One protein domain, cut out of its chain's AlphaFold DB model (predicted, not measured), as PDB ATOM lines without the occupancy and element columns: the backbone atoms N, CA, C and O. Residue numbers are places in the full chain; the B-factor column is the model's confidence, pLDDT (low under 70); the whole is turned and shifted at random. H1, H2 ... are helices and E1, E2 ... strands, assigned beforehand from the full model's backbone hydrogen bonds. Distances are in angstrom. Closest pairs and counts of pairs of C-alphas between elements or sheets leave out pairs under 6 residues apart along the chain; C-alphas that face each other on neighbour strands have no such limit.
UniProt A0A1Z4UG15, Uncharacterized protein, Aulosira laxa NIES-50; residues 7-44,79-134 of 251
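What this domain is: This is residues 7 to 44 and 79 to 134 of the 251 residues of an uncharacterized protein of Aulosira laxa NIES-50 (UniProt A0A1Z4UG15). One sheet of six strands is curled like part of a barrel round one helix, H2, which sits in its hollow. The short helix H1 is on the same face, beside the strands, and the long strand E2 bends sharply near one end. The printed part has 94 residues with six named strands and two named helices, in the order E1 E2 H1 E3 E4 H2 E5 E6, and the class is mixed, helices and strands. The sheet's order is E1, E2, E4, E3, E5, E6, with antiparallel neighbours throughout. The whole is compact, with a radius of gyration of the C-alphas of 12.4 A and spans of 35 by 28 by 23 A.

How they stand to each other: E1, residues 7 to 14, and E2, residues 17 to 28, form a hairpin, antiparallel at 150 degrees, with N 9 and O 25 2.9 A apart. E2 bends by 110 degrees at residue 20. H1, residues 29 to 34, is on the sheet but over none of its strands; its closest C-alphas with E1 are those of Ser 7 and Cys 29, 4.9 A apart. E3, residues 85 to 92, and E4, residues 95 to 102, form a second hairpin, with N 88 and O 99 2.8 A apart. E4 is also antiparallel to E2, where N 26 and O 100 are 2.8 A apart. H2, residues 107 to 115, is on the same face as H1, two layers, with helices on one face of a sheet. The sheet, strongly twisted, curls round H2; the closest C-alphas of E1 and H2 are those of Lys 13 and Ala 109, 5.7 A apart. E5, residues 123 to 125, is antiparallel to E3, with N 91 and O 123 2.8 A apart. E4, H2 and E5 make a split strand-helix-strand unit, two strands running the same way with a helix between them in the chain and E3 between them in the sheet; its crossover is right-handed. E6, residues 131 to 133, forms a hairpin with E5, with N 124 and O 132 2.8 A apart. The edge strands E1 and E6 are apart, and so are H1 and H2. In both helices every O i to N i+4 pair is within hydrogen-bond range.

Where its parts are: E1 begins at C-alpha 7, (-34.691, -16.533, -31.019), and is 21.3 A long. E2 is 26.5 A, E3 21.3 A, E4 22.7 A and H2 12.3 A from first to last C-alpha. H2 begins at C-alpha 107, (-43.458, -18.523, -48.257). E6 ends at C-alpha 133, (-42.221, -6.401, -51.091).

The domain as a whole: The two C-alphas farthest apart are those of Phe 19 and Gly 94, at 35.6 A. Residues 45 to 78 are not printed, and C-alphas 44 and 79 are 9.9 A apart across this cut, which lies in the link from H1 to E3. Of the links that are printed whole, H2 to E5 is short and the others are tight. The mean pLDDT of the printed part is 86.8; residues 42 and 120 are under 70.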
ATOM      1  N   SER A   7     -33.325 -16.467 -31.535       91.25
ATOM      2  CA  SER A   7     -34.691 -16.533 -31.019       91.25
ATOM      3  C   SER A   7     -35.543 -17.424 -31.917       91.25
ATOM      4  O   SER A   7     -35.466 -17.345 -33.147       91.25
ATOM      5  N   ILE A   8     -36.358 -18.280 -31.299       92.69
ATOM      6  CA  ILE A   8     -37.259 -19.205 -31.990       92.69
ATOM      7  C   ILE A   8     -38.696 -18.711 -31.865       92.69
ATOM      8  O   ILE A   8     -39.168 -18.420 -30.771       92.69
ATOM      9  N   TYR A   9     -39.400 -18.697 -32.991       93.44
ATOM     10  CA  TYR A   9     -40.810 -18.348 -33.084       93.44
ATOM     11  C   TYR A   9     -41.576 -19.505 -33.702       93.44
ATOM     12  O   TYR A   9     -41.147 -20.068 -34.713       93.44
ATOM     13  N   PHE A  10     -42.726 -19.841 -33.124       92.94
ATOM     14  CA  PHE A  10     -43.672 -20.752 -33.753       92.94
ATOM     15  C   PHE A  10     -44.721 -19.959 -34.521       92.94
ATOM     16  O   PHE A  10     -45.228 -18.951 -34.030       92.94
ATOM     17  N   ILE A  11     -45.036 -20.418 -35.727       91.38
ATOM     18  CA  ILE A  11     -46.016 -19.792 -36.616       91.38
ATOM     19  C   ILE A  11     -46.920 -20.856 -37.233       91.38
ATOM     20  O   ILE A  11     -46.524 -22.015 -37.351       91.38
ATOM     21  N   GLU A  12     -48.129 -20.479 -37.636       87.56
ATOM     22  CA  GLU A  12     -49.058 -21.385 -38.318       87.56
ATOM     23  C   GLU A  12     -48.484 -21.781 -39.686       87.56
ATOM     24  O   GLU A  12     -48.036 -20.929 -40.451       87.56
ATOM     25  N   LYS A  13     -48.493 -23.079 -40.019       86.44
ATOM     26  CA  LYS A  13     -48.091 -23.542 -41.361       86.44
ATOM     27  C   LYS A  13     -49.049 -23.065 -42.448       86.44
ATOM     28  O   LYS A  13     -48.637 -22.893 -43.594       86.44
ATOM     29  N   VAL A  14     -50.315 -22.893 -42.078       80.62
ATOM     30  CA  VAL A  14     -51.372 -22.316 -42.903       80.62
ATOM     31  C   VAL A  14     -51.859 -21.064 -42.177       80.62
ATOM     32  O   VAL A  14     -52.380 -21.206 -41.071       80.62
ATOM     33  N   PRO A  15     -51.673 -19.860 -42.746       78.75
ATOM     34  CA  PRO A  15     -52.122 -18.617 -42.126       78.75
ATOM     35  C   PRO A  15     -53.567 -18.695 -41.622       78.75
ATOM     36  O   PRO A  15     -54.467 -19.049 -42.384       78.75
ATOM     37  N   GLY A  16     -53.783 -18.388 -40.342       72.88
ATOM     38  CA  GLY A  16     -55.109 -18.373 -39.721       72.88
ATOM     39  C   GLY A  16     -55.698 -19.746 -39.375       72.88
ATOM     40  O   GLY A  16     -56.781 -19.796 -38.800       72.88
ATOM     41  N   ASP A  17     -55.017 -20.860 -39.676       74.06
ATOM     42  CA  ASP A  17     -55.466 -22.207 -39.294       74.06
ATOM     43  C   ASP A  17     -54.405 -22.949 -38.477       74.06
ATOM     44  O   ASP A  17     -53.568 -23.703 -38.987       74.06
ATOM     45  N   ILE A  18     -54.483 -22.769 -37.161       73.81
ATOM     46  CA  ILE A  18     -53.576 -23.394 -36.200       73.81
ATOM     47  C   ILE A  18     -53.693 -24.927 -36.150       73.81
ATOM     48  O   ILE A  18     -52.725 -25.612 -35.808       73.81
ATOM     49  N   PHE A  19     -54.831 -25.499 -36.555       71.06
ATOM     50  CA  PHE A  19     -55.044 -26.949 -36.545       71.06
ATOM     51  C   PHE A  19     -54.250 -27.664 -37.649       71.06
ATOM     52  O   PHE A  19     -53.930 -28.849 -37.520       71.06
ATOM     53  N   LYS A  20     -53.830 -26.939 -38.696       77.12
ATOM     54  CA  LYS A  20     -52.885 -27.437 -39.717       77.12
ATOM     55  C   LYS A  20     -51.434 -27.493 -39.227       77.12
ATOM     56  O   LYS A  20     -50.539 -27.908 -39.967       77.12
ATOM     57  N   GLY A  21     -51.215 -27.150 -37.963       81.38
ATOM     58  CA  GLY A  21     -49.958 -27.313 -37.261       81.38
ATOM     59  C   GLY A  21     -49.066 -26.086 -37.344       81.38
ATOM     60  O   GLY A  21     -49.232 -25.191 -38.176       81.38
ATOM     61  N   LEU A  22     -48.080 -26.074 -36.456       90.00
ATOM     62  CA  LEU A  22     -47.095 -25.010 -36.352       90.00
ATOM     63  C   LEU A  22     -45.799 -25.406 -37.064       90.00
ATOM     64  O   LEU A  22     -45.454 -26.587 -37.167       90.00
ATOM     65  N   GLY A  23     -45.079 -24.407 -37.556       92.81
ATOM     66  CA  GLY A  23     -43.683 -24.498 -37.960       92.81
ATOM     67  C   GLY A  23     -42.832 -23.549 -37.127       92.81
ATOM     68  O   GLY A  23     -43.359 -22.650 -36.475       92.81
ATOM     69  N   TRP A  24     -41.518 -23.751 -37.135       94.56
ATOM     70  CA  TRP A  24     -40.587 -22.879 -36.421       94.56
ATOM     71  C   TRP A  24     -39.799 -21.975 -37.372       94.56
ATOM     72  O   TRP A  24     -39.439 -22.360 -38.490       94.56
ATOM     73  N   ILE A  25     -39.492 -20.781 -36.884       95.19
ATOM     74  CA  ILE A  25     -38.608 -19.793 -37.493       95.19
ATOM     75  C   ILE A  25     -37.529 -19.424 -36.478       95.19
ATOM     76  O   ILE A  25     -37.801 -19.349 -35.283       95.19
ATOM     77  N   LYS A  26     -36.308 -19.189 -36.958       94.94
ATOM     78  CA  LYS A  26     -35.193 -18.662 -36.177       94.94
ATOM     79  C   LYS A  26     -34.705 -17.350 -36.764       94.94
ATOM     80  O   LYS A  26     -34.490 -17.254 -37.974       94.94
ATOM     81  N   ILE A  27     -34.470 -16.385 -35.896       92.81
ATOM     82  CA  ILE A  27     -33.883 -15.089 -36.224       92.81
ATOM     83  C   ILE A  27     -32.871 -14.728 -35.141       92.81
ATOM     84  O   ILE A  27     -32.937 -15.249 -34.031       92.81
ATOM     85  N   ASP A  28     -31.907 -13.884 -35.479       91.31
ATOM     86  CA  ASP A  28     -30.925 -13.384 -34.522       91.31
ATOM     87  C   ASP A  28     -31.612 -12.699 -33.326       91.31
ATOM     88  O   ASP A  28     -32.553 -11.926 -33.514       91.31
ATOM     89  N   CYS A  29     -31.185 -13.038 -32.107       90.19
ATOM     90  CA  CYS A  29     -31.832 -12.612 -30.866       90.19
ATOM     91  C   CYS A  29     -31.790 -11.090 -30.681       90.19
ATOM     92  O   CYS A  29     -32.813 -10.484 -30.355       90.19
ATOM     93  N   ASP A  30     -30.647 -10.461 -30.968       89.00
ATOM     94  CA  ASP A  30     -30.474  -9.014 -30.810       89.00
ATOM     95  C   ASP A  30     -31.372  -8.262 -31.794       89.00
ATOM     96  O   ASP A  30     -32.009  -7.258 -31.463       89.00
ATOM     97  N   ILE A  31     -31.497  -8.808 -33.006       87.81
ATOM     98  CA  ILE A  31     -32.388  -8.266 -34.028       87.81
ATOM     99  C   ILE A  31     -33.853  -8.458 -33.632       87.81
ATOM    100  O   ILE A  31     -34.630  -7.512 -33.740       87.81
ATOM    101  N   ALA A  32     -34.234  -9.640 -33.141       87.81
ATOM    102  CA  ALA A  32     -35.582  -9.904 -32.642       87.81
ATOM    103  C   ALA A  32     -35.991  -8.934 -31.527       87.81
ATOM    104  O   ALA A  32     -37.096  -8.393 -31.566       87.81
ATOM    105  N   HIS A  33     -35.092  -8.684 -30.570       88.19
ATOM    106  CA  HIS A  33     -35.323  -7.749 -29.475       88.19
ATOM    107  C   HIS A  33     -35.461  -6.309 -29.984       88.19
ATOM    108  O   HIS A  33     -36.428  -5.620 -29.664       88.19
ATOM    109  N   ARG A  34     -34.543  -5.865 -30.851       86.44
ATOM    110  CA  ARG A  34     -34.556  -4.516 -31.442       86.44
ATOM    111  C   ARG A  34     -35.789  -4.251 -32.310       86.44
ATOM    112  O   ARG A  34     -36.302  -3.136 -32.317       86.44
ATOM    113  N   LEU A  35     -36.261  -5.261 -33.040       83.88
ATOM    114  CA  LEU A  35     -37.482  -5.191 -33.848       83.88
ATOM    115  C   LEU A  35     -38.760  -5.429 -33.032       83.88
ATOM    116  O   LEU A  35     -39.842  -5.304 -33.595       83.88
ATOM    117  N   GLN A  36     -38.641  -5.762 -31.742       85.88
ATOM    118  CA  GLN A  36     -39.762  -6.068 -30.847       85.88
ATOM    119  C   GLN A  36     -40.699  -7.143 -31.419       85.88
ATOM    120  O   GLN A  36     -41.921  -7.038 -31.334       85.88
ATOM    121  N   ILE A  37     -40.125  -8.186 -32.031       85.38
ATOM    122  CA  ILE A  37     -40.906  -9.231 -32.705       85.38
ATOM    123  C   ILE A  37     -41.786  -9.958 -31.677       85.38
ATOM    124  O   ILE A  37     -41.246 -10.597 -30.763       85.38
ATOM    125  N   PRO A  38     -43.123  -9.937 -31.832       78.44
ATOM    126  CA  PRO A  38     -44.021 -10.539 -30.864       78.44
ATOM    127  C   PRO A  38     -43.952 -12.065 -30.926       78.44
ATOM    128  O   PRO A  38     -44.012 -12.692 -31.990       78.44
ATOM    129  N   VAL A  39     -43.877 -12.689 -29.752       80.19
ATOM    130  CA  VAL A  39     -44.005 -14.140 -29.622       80.19
ATOM    131  C   VAL A  39     -45.492 -14.487 -29.598       80.19
ATOM    132  O   VAL A  39     -46.154 -14.333 -28.577       80.19
ATOM    133  N   LYS A  40     -46.028 -14.961 -30.731       73.25
ATOM    134  CA  LYS A  40     -47.442 -15.375 -30.836       73.25
ATOM    135  C   LYS A  40     -47.738 -16.632 -30.007       73.25
ATOM    136  O   LYS A  40     -48.797 -16.729 -29.396       73.25
ATOM    137  N   TYR A  41     -46.802 -17.583 -29.973       79.69
ATOM    138  CA  TYR A  41     -46.947 -18.846 -29.245       79.69
ATOM    139  C   TYR A  41     -45.675 -19.171 -28.467       79.69
ATOM    140  O   TYR A  41     -44.585 -19.205 -29.036       79.69
ATOM    141  N   THR A  42     -45.829 -19.443 -27.175       69.31
ATOM    142  CA  THR A  42     -44.724 -19.658 -26.226       69.31
ATOM    143  C   THR A  42     -44.538 -21.126 -25.831       69.31
ATOM    144  O   THR A  42     -43.560 -21.462 -25.171       69.31
ATOM    145  N   GLY A  43     -45.448 -22.020 -26.233       79.38
ATOM    146  CA  GLY A  43     -45.436 -23.421 -25.814       79.38
ATOM    147  C   GLY A  43     -46.682 -24.182 -26.256       79.38
ATOM    148  O   GLY A  43     -47.236 -23.915 -27.320       79.38
ATOM    149  N   VAL A  44     -47.109 -25.149 -25.442       81.12
ATOM    150  CA  VAL A  44     -48.329 -25.928 -25.698       81.12
ATOM    151  C   VAL A  44     -49.548 -25.015 -25.621       81.12
ATOM    152  O   VAL A  44     -49.777 -24.356 -24.610       81.12
ATOM    153  N   PRO A  79     -43.811 -27.960 -32.900       87.88
ATOM    154  CA  PRO A  79     -42.918 -28.964 -33.454       87.88
ATOM    155  C   PRO A  79     -41.558 -28.938 -32.757       87.88
ATOM    156  O   PRO A  79     -41.054 -27.879 -32.377       87.88
ATOM    157  N   GLU A  80     -40.902 -30.096 -32.698       87.19
ATOM    158  CA  GLU A  80     -39.486 -30.146 -32.347       87.19
ATOM    159  C   GLU A  80     -38.649 -29.305 -33.322       87.19
ATOM    160  O   GLU A  80     -38.858 -29.300 -34.542       87.19
ATOM    161  N   ILE A  81     -37.643 -28.619 -32.786       88.19
ATOM    162  CA  ILE A  81     -36.758 -27.747 -33.561       88.19
ATOM    163  C   ILE A  81     -35.624 -28.589 -34.159       88.19
ATOM    164  O   ILE A  81     -34.463 -28.508 -33.758       88.19
ATOM    165  N   ARG A  82     -35.980 -29.451 -35.113       85.38
ATOM    166  CA  ARG A  82     -35.066 -30.364 -35.814       85.38
ATOM    167  C   ARG A  82     -35.329 -30.359 -37.323       85.38
ATOM    168  O   ARG A  82     -36.340 -29.837 -37.797       85.38
ATOM    169  N   GLY A  83     -34.411 -30.960 -38.077       86.88
ATOM    170  CA  GLY A  83     -34.526 -31.135 -39.527       86.88
ATOM    171  C   GLY A  83     -33.985 -29.968 -40.359       86.88
ATOM    172  O   GLY A  83     -33.337 -29.049 -39.854       86.88
ATOM    173  N   LYS A  84     -34.228 -30.037 -41.674       90.94
ATOM    174  CA  LYS A  84     -33.744 -29.050 -42.652       90.94
ATOM    175  C   LYS A  84     -34.430 -27.693 -42.462       90.94
ATOM    176  O   LYS A  84     -35.600 -27.614 -42.079       90.94
ATOM    177  N   ASN A  85     -33.715 -26.629 -42.813       94.44
ATOM    178  CA  ASN A  85     -34.245 -25.271 -42.873       94.44
ATOM    179  C   ASN A  85     -33.942 -24.612 -44.220       94.44
ATOM    180  O   ASN A  85     -33.106 -25.082 -44.988       94.44
ATOM    181  N   LYS A  86     -34.672 -23.536 -44.497       95.25
ATOM    182  CA  LYS A  86     -34.458 -22.634 -45.624       95.25
ATOM    183  C   LYS A  86     -34.022 -21.285 -45.071       95.25
ATOM    184  O   LYS A  86     -34.620 -20.796 -44.111       95.25
ATOM    185  N   LYS A  87     -33.015 -20.683 -45.698       96.12
ATOM    186  CA  LYS A  87     -32.550 -19.336 -45.374       96.12
ATOM    187  C   LYS A  87     -33.281 -18.309 -46.237       96.12
ATOM    188  O   LYS A  87     -33.227 -18.373 -47.459       96.12
ATOM    189  N   PHE A  88     -33.916 -17.358 -45.580       96.19
ATOM    190  CA  PHE A  88     -34.498 -16.154 -46.150       96.19
ATOM    191  C   PHE A  88     -33.683 -14.946 -45.691       96.19
ATOM    192  O   PHE A  88     -32.969 -15.013 -44.685       96.19
ATOM    193  N   ILE A  89     -33.801 -13.838 -46.414       95.12
ATOM    194  CA  ILE A  89     -33.259 -12.548 -45.985       95.12
ATOM    195  C   ILE A  89     -34.431 -11.582 -45.854       95.12
ATOM    196  O   ILE A  89     -35.221 -11.443 -46.782       95.12
ATOM    197  N   ILE A  90     -34.560 -10.941 -44.700       92.69
ATOM    198  CA  ILE A  90     -35.513  -9.860 -44.471       92.69
ATOM    199  C   ILE A  90     -34.750  -8.547 -44.592       92.69
ATOM    200  O   ILE A  90     -33.757  -8.357 -43.894       92.69
ATOM    201  N   HIS A  91     -35.225  -7.653 -45.447       90.81
ATOM    202  CA  HIS A  91     -34.820  -6.256 -45.456       90.81
ATOM    203  C   HIS A  91     -35.841  -5.450 -44.656       90.81
ATOM    204  O   HIS A  91     -37.006  -5.384 -45.052       90.81
ATOM    205  N   ILE A  92     -35.428  -4.877 -43.529       85.75
ATOM    206  CA  ILE A  92     -36.289  -4.108 -42.624       85.75
ATOM    207  C   ILE A  92     -35.493  -2.939 -42.050       85.75
ATOM    208  O   ILE A  92     -34.347  -3.125 -41.641       85.75
ATOM    209  N   LYS A  93     -36.077  -1.733 -42.048       80.44
ATOM    210  CA  LYS A  93     -35.435  -0.506 -41.533       80.44
ATOM    211  C   LYS A  93     -34.022  -0.269 -42.102       80.44
ATOM    212  O   LYS A  93     -33.120   0.155 -41.391       80.44
ATOM    213  N   GLY A  94     -33.826  -0.575 -43.388       81.50
ATOM    214  CA  GLY A  94     -32.552  -0.394 -44.094       81.50
ATOM    215  C   GLY A  94     -31.499  -1.488 -43.864       81.50
ATOM    216  O   GLY A  94     -30.435  -1.433 -44.477       81.50
ATOM    217  N   GLU A  95     -31.780  -2.508 -43.050       85.38
ATOM    218  CA  GLU A  95     -30.829  -3.575 -42.722       85.38
ATOM    219  C   GLU A  95     -31.271  -4.945 -43.261       85.38
ATOM    220  O   GLU A  95     -32.462  -5.252 -43.336       85.38
ATOM    221  N   ASN A  96     -30.300  -5.803 -43.599       90.31
ATOM    222  CA  ASN A  96     -30.541  -7.180 -44.036       90.31
ATOM    223  C   ASN A  96     -30.334  -8.170 -42.886       90.31
ATOM    224  O   ASN A  96     -29.238  -8.287 -42.340       90.31
ATOM    225  N   THR A  97     -31.362  -8.959 -42.587       90.69
ATOM    226  CA  THR A  97     -31.351  -9.970 -41.527       90.69
ATOM    227  C   THR A  97     -31.616 -11.357 -42.083       90.69
ATOM    228  O   THR A  97     -32.511 -11.552 -42.899       90.69
ATOM    229  N   ASN A  98     -30.874 -12.356 -41.608       94.44
ATOM    230  CA  ASN A  98     -31.144 -13.745 -41.965       94.44
ATOM    231  C   ASN A  98     -32.304 -14.303 -41.134       94.44
ATOM    232  O   ASN A  98     -32.276 -14.242 -39.906       94.44
ATOM    233  N   LEU A  99     -33.259 -14.927 -41.814       95.06
ATOM    234  CA  LEU A  99     -34.340 -15.698 -41.215       95.06
ATOM    235  C   LEU A  99     -34.199 -17.157 -41.642       95.06
ATOM    236  O   LEU A  99     -34.096 -17.457 -42.829       95.06
ATOM    237  N   TYR A 100     -34.215 -18.084 -40.689       95.88
ATOM    238  CA  TYR A 100     -34.172 -19.517 -40.971       95.88
ATOM    239  C   TYR A 100     -35.529 -20.131 -40.657       95.88
ATOM    240  O   TYR A 100     -35.920 -20.206 -39.497       95.88
ATOM    241  N   ALA A 101     -36.243 -20.591 -41.676       96.12
ATOM    242  CA  ALA A 101     -37.545 -21.227 -41.509       96.12
ATOM    243  C   ALA A 101     -37.430 -22.744 -41.665       96.12
ATOM    244  O   ALA A 101     -36.655 -23.231 -42.495       96.12
ATOM    245  N   GLN A 102     -38.231 -23.498 -40.913       95.94
ATOM    246  CA  GLN A 102     -38.388 -24.936 -41.121       95.94
ATOM    247  C   GLN A 102     -38.688 -25.241 -42.597       95.94
ATOM    248  O   GLN A 102     -39.477 -24.550 -43.238       95.94
ATOM    249  N   TYR A 103     -38.088 -26.296 -43.154       92.88
ATOM    250  CA  TYR A 103     -38.207 -26.587 -44.589       92.88
ATOM    251  C   TYR A 103     -39.654 -26.790 -45.077       92.88
ATOM    252  O   TYR A 103     -39.959 -26.512 -46.235       92.88
ATOM    253  N   SER A 104     -40.558 -27.241 -44.210       89.38
ATOM    254  CA  SER A 104     -41.977 -27.433 -44.528       89.38
ATOM    255  C   SER A 104     -42.809 -26.147 -44.505       89.38
ATOM    256  O   SER A 104     -43.956 -26.184 -44.942       89.38
ATOM    257  N   LEU A 105     -42.266 -25.018 -44.034       92.19
ATOM    258  CA  LEU A 105     -42.971 -23.739 -44.082       92.19
ATOM    259  C   LEU A 105     -43.064 -23.213 -45.518       92.19
ATOM    260  O   LEU A 105     -42.102 -23.266 -46.304       92.19
ATOM    261  N   THR A 106     -44.247 -22.699 -45.843       89.88
ATOM    262  CA  THR A 106     -44.534 -22.012 -47.101       89.88
ATOM    263  C   THR A 106     -44.050 -20.565 -47.025       89.88
ATOM    264  O   THR A 106     -43.930 -19.982 -45.946       89.88
ATOM    265  N   VAL A 107     -43.773 -19.961 -48.184       88.62
ATOM    266  CA  VAL A 107     -43.458 -18.523 -48.257       88.62
ATOM    267  C   VAL A 107     -44.632 -17.698 -47.729       88.62
ATOM    268  O   VAL A 107     -44.423 -16.716 -47.031       88.62
ATOM    269  N   GLU A 108     -45.857 -18.142 -48.003       84.94
ATOM    270  CA  GLU A 108     -47.084 -17.504 -47.537       84.94
ATOM    271  C   GLU A 108     -47.176 -17.438 -46.006       84.94
ATOM    272  O   GLU A 108     -47.472 -16.378 -45.463       84.94
ATOM    273  N   ALA A 109     -46.855 -18.529 -45.302       88.56
ATOM    274  CA  ALA A 109     -46.840 -18.553 -43.840       88.56
ATOM    275  C   ALA A 109     -45.854 -17.528 -43.256       88.56
ATOM    276  O   ALA A 109     -46.188 -16.791 -42.330       88.56
ATOM    277  N   ILE A 110     -44.653 -17.437 -43.838       92.06
ATOM    278  CA  ILE A 110     -43.622 -16.478 -43.415       92.06
ATOM    279  C   ILE A 110     -44.084 -15.043 -43.684       92.06
ATOM    280  O   ILE A 110     -43.943 -14.179 -42.825       92.06
ATOM    281  N   VAL A 111     -44.660 -14.794 -44.860       88.62
ATOM    282  CA  VAL A 111     -45.191 -13.483 -45.246       88.62
ATOM    283  C   VAL A 111     -46.337 -13.058 -44.326       88.62
ATOM    284  O   VAL A 111     -46.316 -11.943 -43.817       88.62
ATOM    285  N   SER A 112     -47.298 -13.943 -44.054       84.50
ATOM    286  CA  SER A 112     -48.404 -13.659 -43.135       84.50
ATOM    287  C   SER A 112     -47.918 -13.373 -41.719       84.50
ATOM    288  O   SER A 112     -48.485 -12.518 -41.045       84.50
ATOM    289  N   TRP A 113     -46.882 -14.077 -41.262       89.44
ATOM    290  CA  TRP A 113     -46.274 -13.797 -39.971       89.44
ATOM    291  C   TRP A 113     -45.601 -12.420 -39.954       89.44
ATOM    292  O   TRP A 113     -45.851 -11.654 -39.031       89.44
ATOM    293  N   LEU A 114     -44.823 -12.062 -40.981       89.31
ATOM    294  CA  LEU A 114     -44.216 -10.728 -41.089       89.31
ATOM    295  C   LEU A 114     -45.276  -9.621 -41.075       89.31
ATOM    296  O   LEU A 114     -45.147  -8.671 -40.317       89.31
ATOM    297  N   LEU A 115     -46.364  -9.777 -41.832       83.88
ATOM    298  CA  LEU A 115     -47.465  -8.805 -41.864       83.88
ATOM    299  C   LEU A 115     -48.181  -8.619 -40.524       83.88
ATOM    300  O   LEU A 115     -48.848  -7.608 -40.335       83.88
ATOM    301  N   SER A 116     -48.086  -9.589 -39.611       80.88
ATOM    302  CA  SER A 116     -48.762  -9.504 -38.313       80.88
ATOM    303  C   SER A 116     -48.099  -8.531 -37.335       80.88
ATOM    304  O   SER A 116     -48.701  -8.210 -36.315       80.88
ATOM    305  N   TRP A 117     -46.877  -8.072 -37.622       83.38
ATOM    306  CA  TRP A 117     -46.130  -7.201 -36.709       83.38
ATOM    307  C   TRP A 117     -45.161  -6.225 -37.375       83.38
ATOM    308  O   TRP A 117     -44.771  -5.249 -36.741       83.38
ATOM    309  N   ALA A 118     -44.723  -6.482 -38.606       83.81
ATOM    310  CA  ALA A 118     -43.698  -5.686 -39.262       83.81
ATOM    311  C   ALA A 118     -44.298  -4.526 -40.071       83.81
ATOM    312  O   ALA A 118     -45.424  -4.606 -40.570       83.81
ATOM    313  N   ASP A 119     -43.517  -3.458 -40.228       75.19
ATOM    314  CA  ASP A 119     -43.900  -2.276 -40.998       75.19
ATOM    315  C   ASP A 119     -44.089  -2.589 -42.497       75.19
ATOM    316  O   ASP A 119     -43.615  -3.594 -43.036       75.19
ATOM    317  N   LYS A 120     -44.799  -1.707 -43.212       69.06
ATOM    318  CA  LYS A 120     -45.127  -1.913 -44.635       69.06
ATOM    319  C   LYS A 120     -43.896  -1.858 -45.550       69.06
ATOM    320  O   LYS A 120     -43.963  -2.298 -46.683       69.06
ATOM    321  N   ASP A 121     -42.757  -1.340 -45.116       77.06
ATOM    322  CA  ASP A 121     -41.556  -1.189 -45.948       77.06
ATOM    323  C   ASP A 121     -40.653  -2.439 -45.993       77.06
ATOM    324  O   ASP A 121     -39.583  -2.423 -46.609       77.06
ATOM    325  N   VAL A 122     -41.092  -3.548 -45.395       86.12
ATOM    326  CA  VAL A 122     -40.308  -4.783 -45.330       86.12
ATOM    327  C   VAL A 122     -40.230  -5.476 -46.689       86.12
ATOM    328  O   VAL A 122     -41.190  -5.515 -47.462       86.12
ATOM    329  N   ARG A 123     -39.081  -6.093 -46.980       90.12
ATOM    330  CA  ARG A 123     -38.918  -6.997 -48.128       90.12
ATOM    331  C   ARG A 123     -38.418  -8.356 -47.673       90.12
ATOM    332  O   ARG A 123     -37.489  -8.450 -46.879       90.12
ATOM    333  N   LEU A 124     -39.001  -9.415 -48.219       92.44
ATOM    334  CA  LEU A 124     -38.564 -10.789 -48.014       92.44
ATOM    335  C   LEU A 124     -37.868 -11.302 -49.275       92.44
ATOM    336  O   LEU A 124     -38.473 -11.382 -50.340       92.44
ATOM    337  N   ILE A 125     -36.614 -11.712 -49.148       92.81
ATOM    338  CA  ILE A 125     -35.850 -12.374 -50.203       92.81
ATOM    339  C   ILE A 125     -35.871 -13.878 -49.923       92.81
ATOM    340  O   ILE A 125     -35.451 -14.354 -48.864       92.81
ATOM    341  N   THR A 126     -36.404 -14.632 -50.879       91.31
ATOM    342  CA  THR A 126     -36.534 -16.094 -50.808       91.31
ATOM    343  C   THR A 126     -35.205 -16.802 -51.127       91.31
ATOM    344  O   THR A 126     -34.332 -16.190 -51.741       91.31
ATOM    345  N   PRO A 127     -35.040 -18.103 -50.799       89.06
ATOM    346  CA  PRO A 127     -33.838 -18.868 -51.160       89.06
ATOM    347  C   PRO A 127     -33.498 -18.855 -52.658       89.06
ATOM    348  O   PRO A 127     -32.336 -18.972 -53.022       89.06
ATOM    349  N   GLY A 128     -34.506 -18.695 -53.525       87.25
ATOM    350  CA  GLY A 128     -34.338 -18.544 -54.975       87.25
ATOM    351  C   GLY A 128     -34.059 -17.105 -55.423       87.25
ATOM    352  O   GLY A 128     -34.305 -16.776 -56.577       87.25
ATOM    353  N   ASN A 129     -33.638 -16.227 -54.508       86.94
ATOM    354  CA  ASN A 129     -33.330 -14.812 -54.730       86.94
ATOM    355  C   ASN A 129     -34.499 -13.942 -55.240       86.94
ATOM    356  O   ASN A 129     -34.310 -12.793 -55.632       86.94
ATOM    357  N   ARG A 130     -35.737 -14.455 -55.207       86.69
ATOM    358  CA  ARG A 130     -36.936 -13.652 -55.481       86.69
ATOM    359  C   ARG A 130     -37.193 -12.709 -54.307       86.69
ATOM    360  O   ARG A 130     -37.348 -13.192 -53.185       86.69
ATOM    361  N   SER A 131     -37.284 -11.411 -54.589       87.25
ATOM    362  CA  SER A 131     -37.672 -10.367 -53.632       87.25
ATOM    363  C   SER A 131     -39.191 -10.169 -53.626       87.25
ATOM    364  O   SER A 131     -39.814 -10.054 -54.681       87.25
ATOM    365  N   ILE A 132     -39.785 -10.132 -52.437       84.56
ATOM    366  CA  ILE A 132     -41.214  -9.925 -52.189       84.56
ATOM    367  C   ILE A 132     -41.341  -8.675 -51.323       84.56
ATOM    368  O   ILE A 132     -40.897  -8.678 -50.178       84.56
ATOM    369  N   SER A 133     -41.924  -7.607 -51.868       84.31
ATOM    370  CA  SER A 133     -42.221  -6.401 -51.091       84.31
ATOM    371  C   SER A 133     -43.498  -6.599 -50.283       84.31
ATOM    372  O   SER A 133     -44.507  -7.028 -50.845       84.31
ATOM    373  N   LEU A 134     -43.466  -6.256 -48.996       77.19
ATOM    374  CA  LEU A 134     -44.642  -6.247 -48.122       77.19
ATOM    375  C   LEU A 134     -45.374  -4.885 -48.120       77.19
ATOM    376  O   LEU A 134     -46.367  -4.719 -47.418       77.19
TER     377      LEU A 134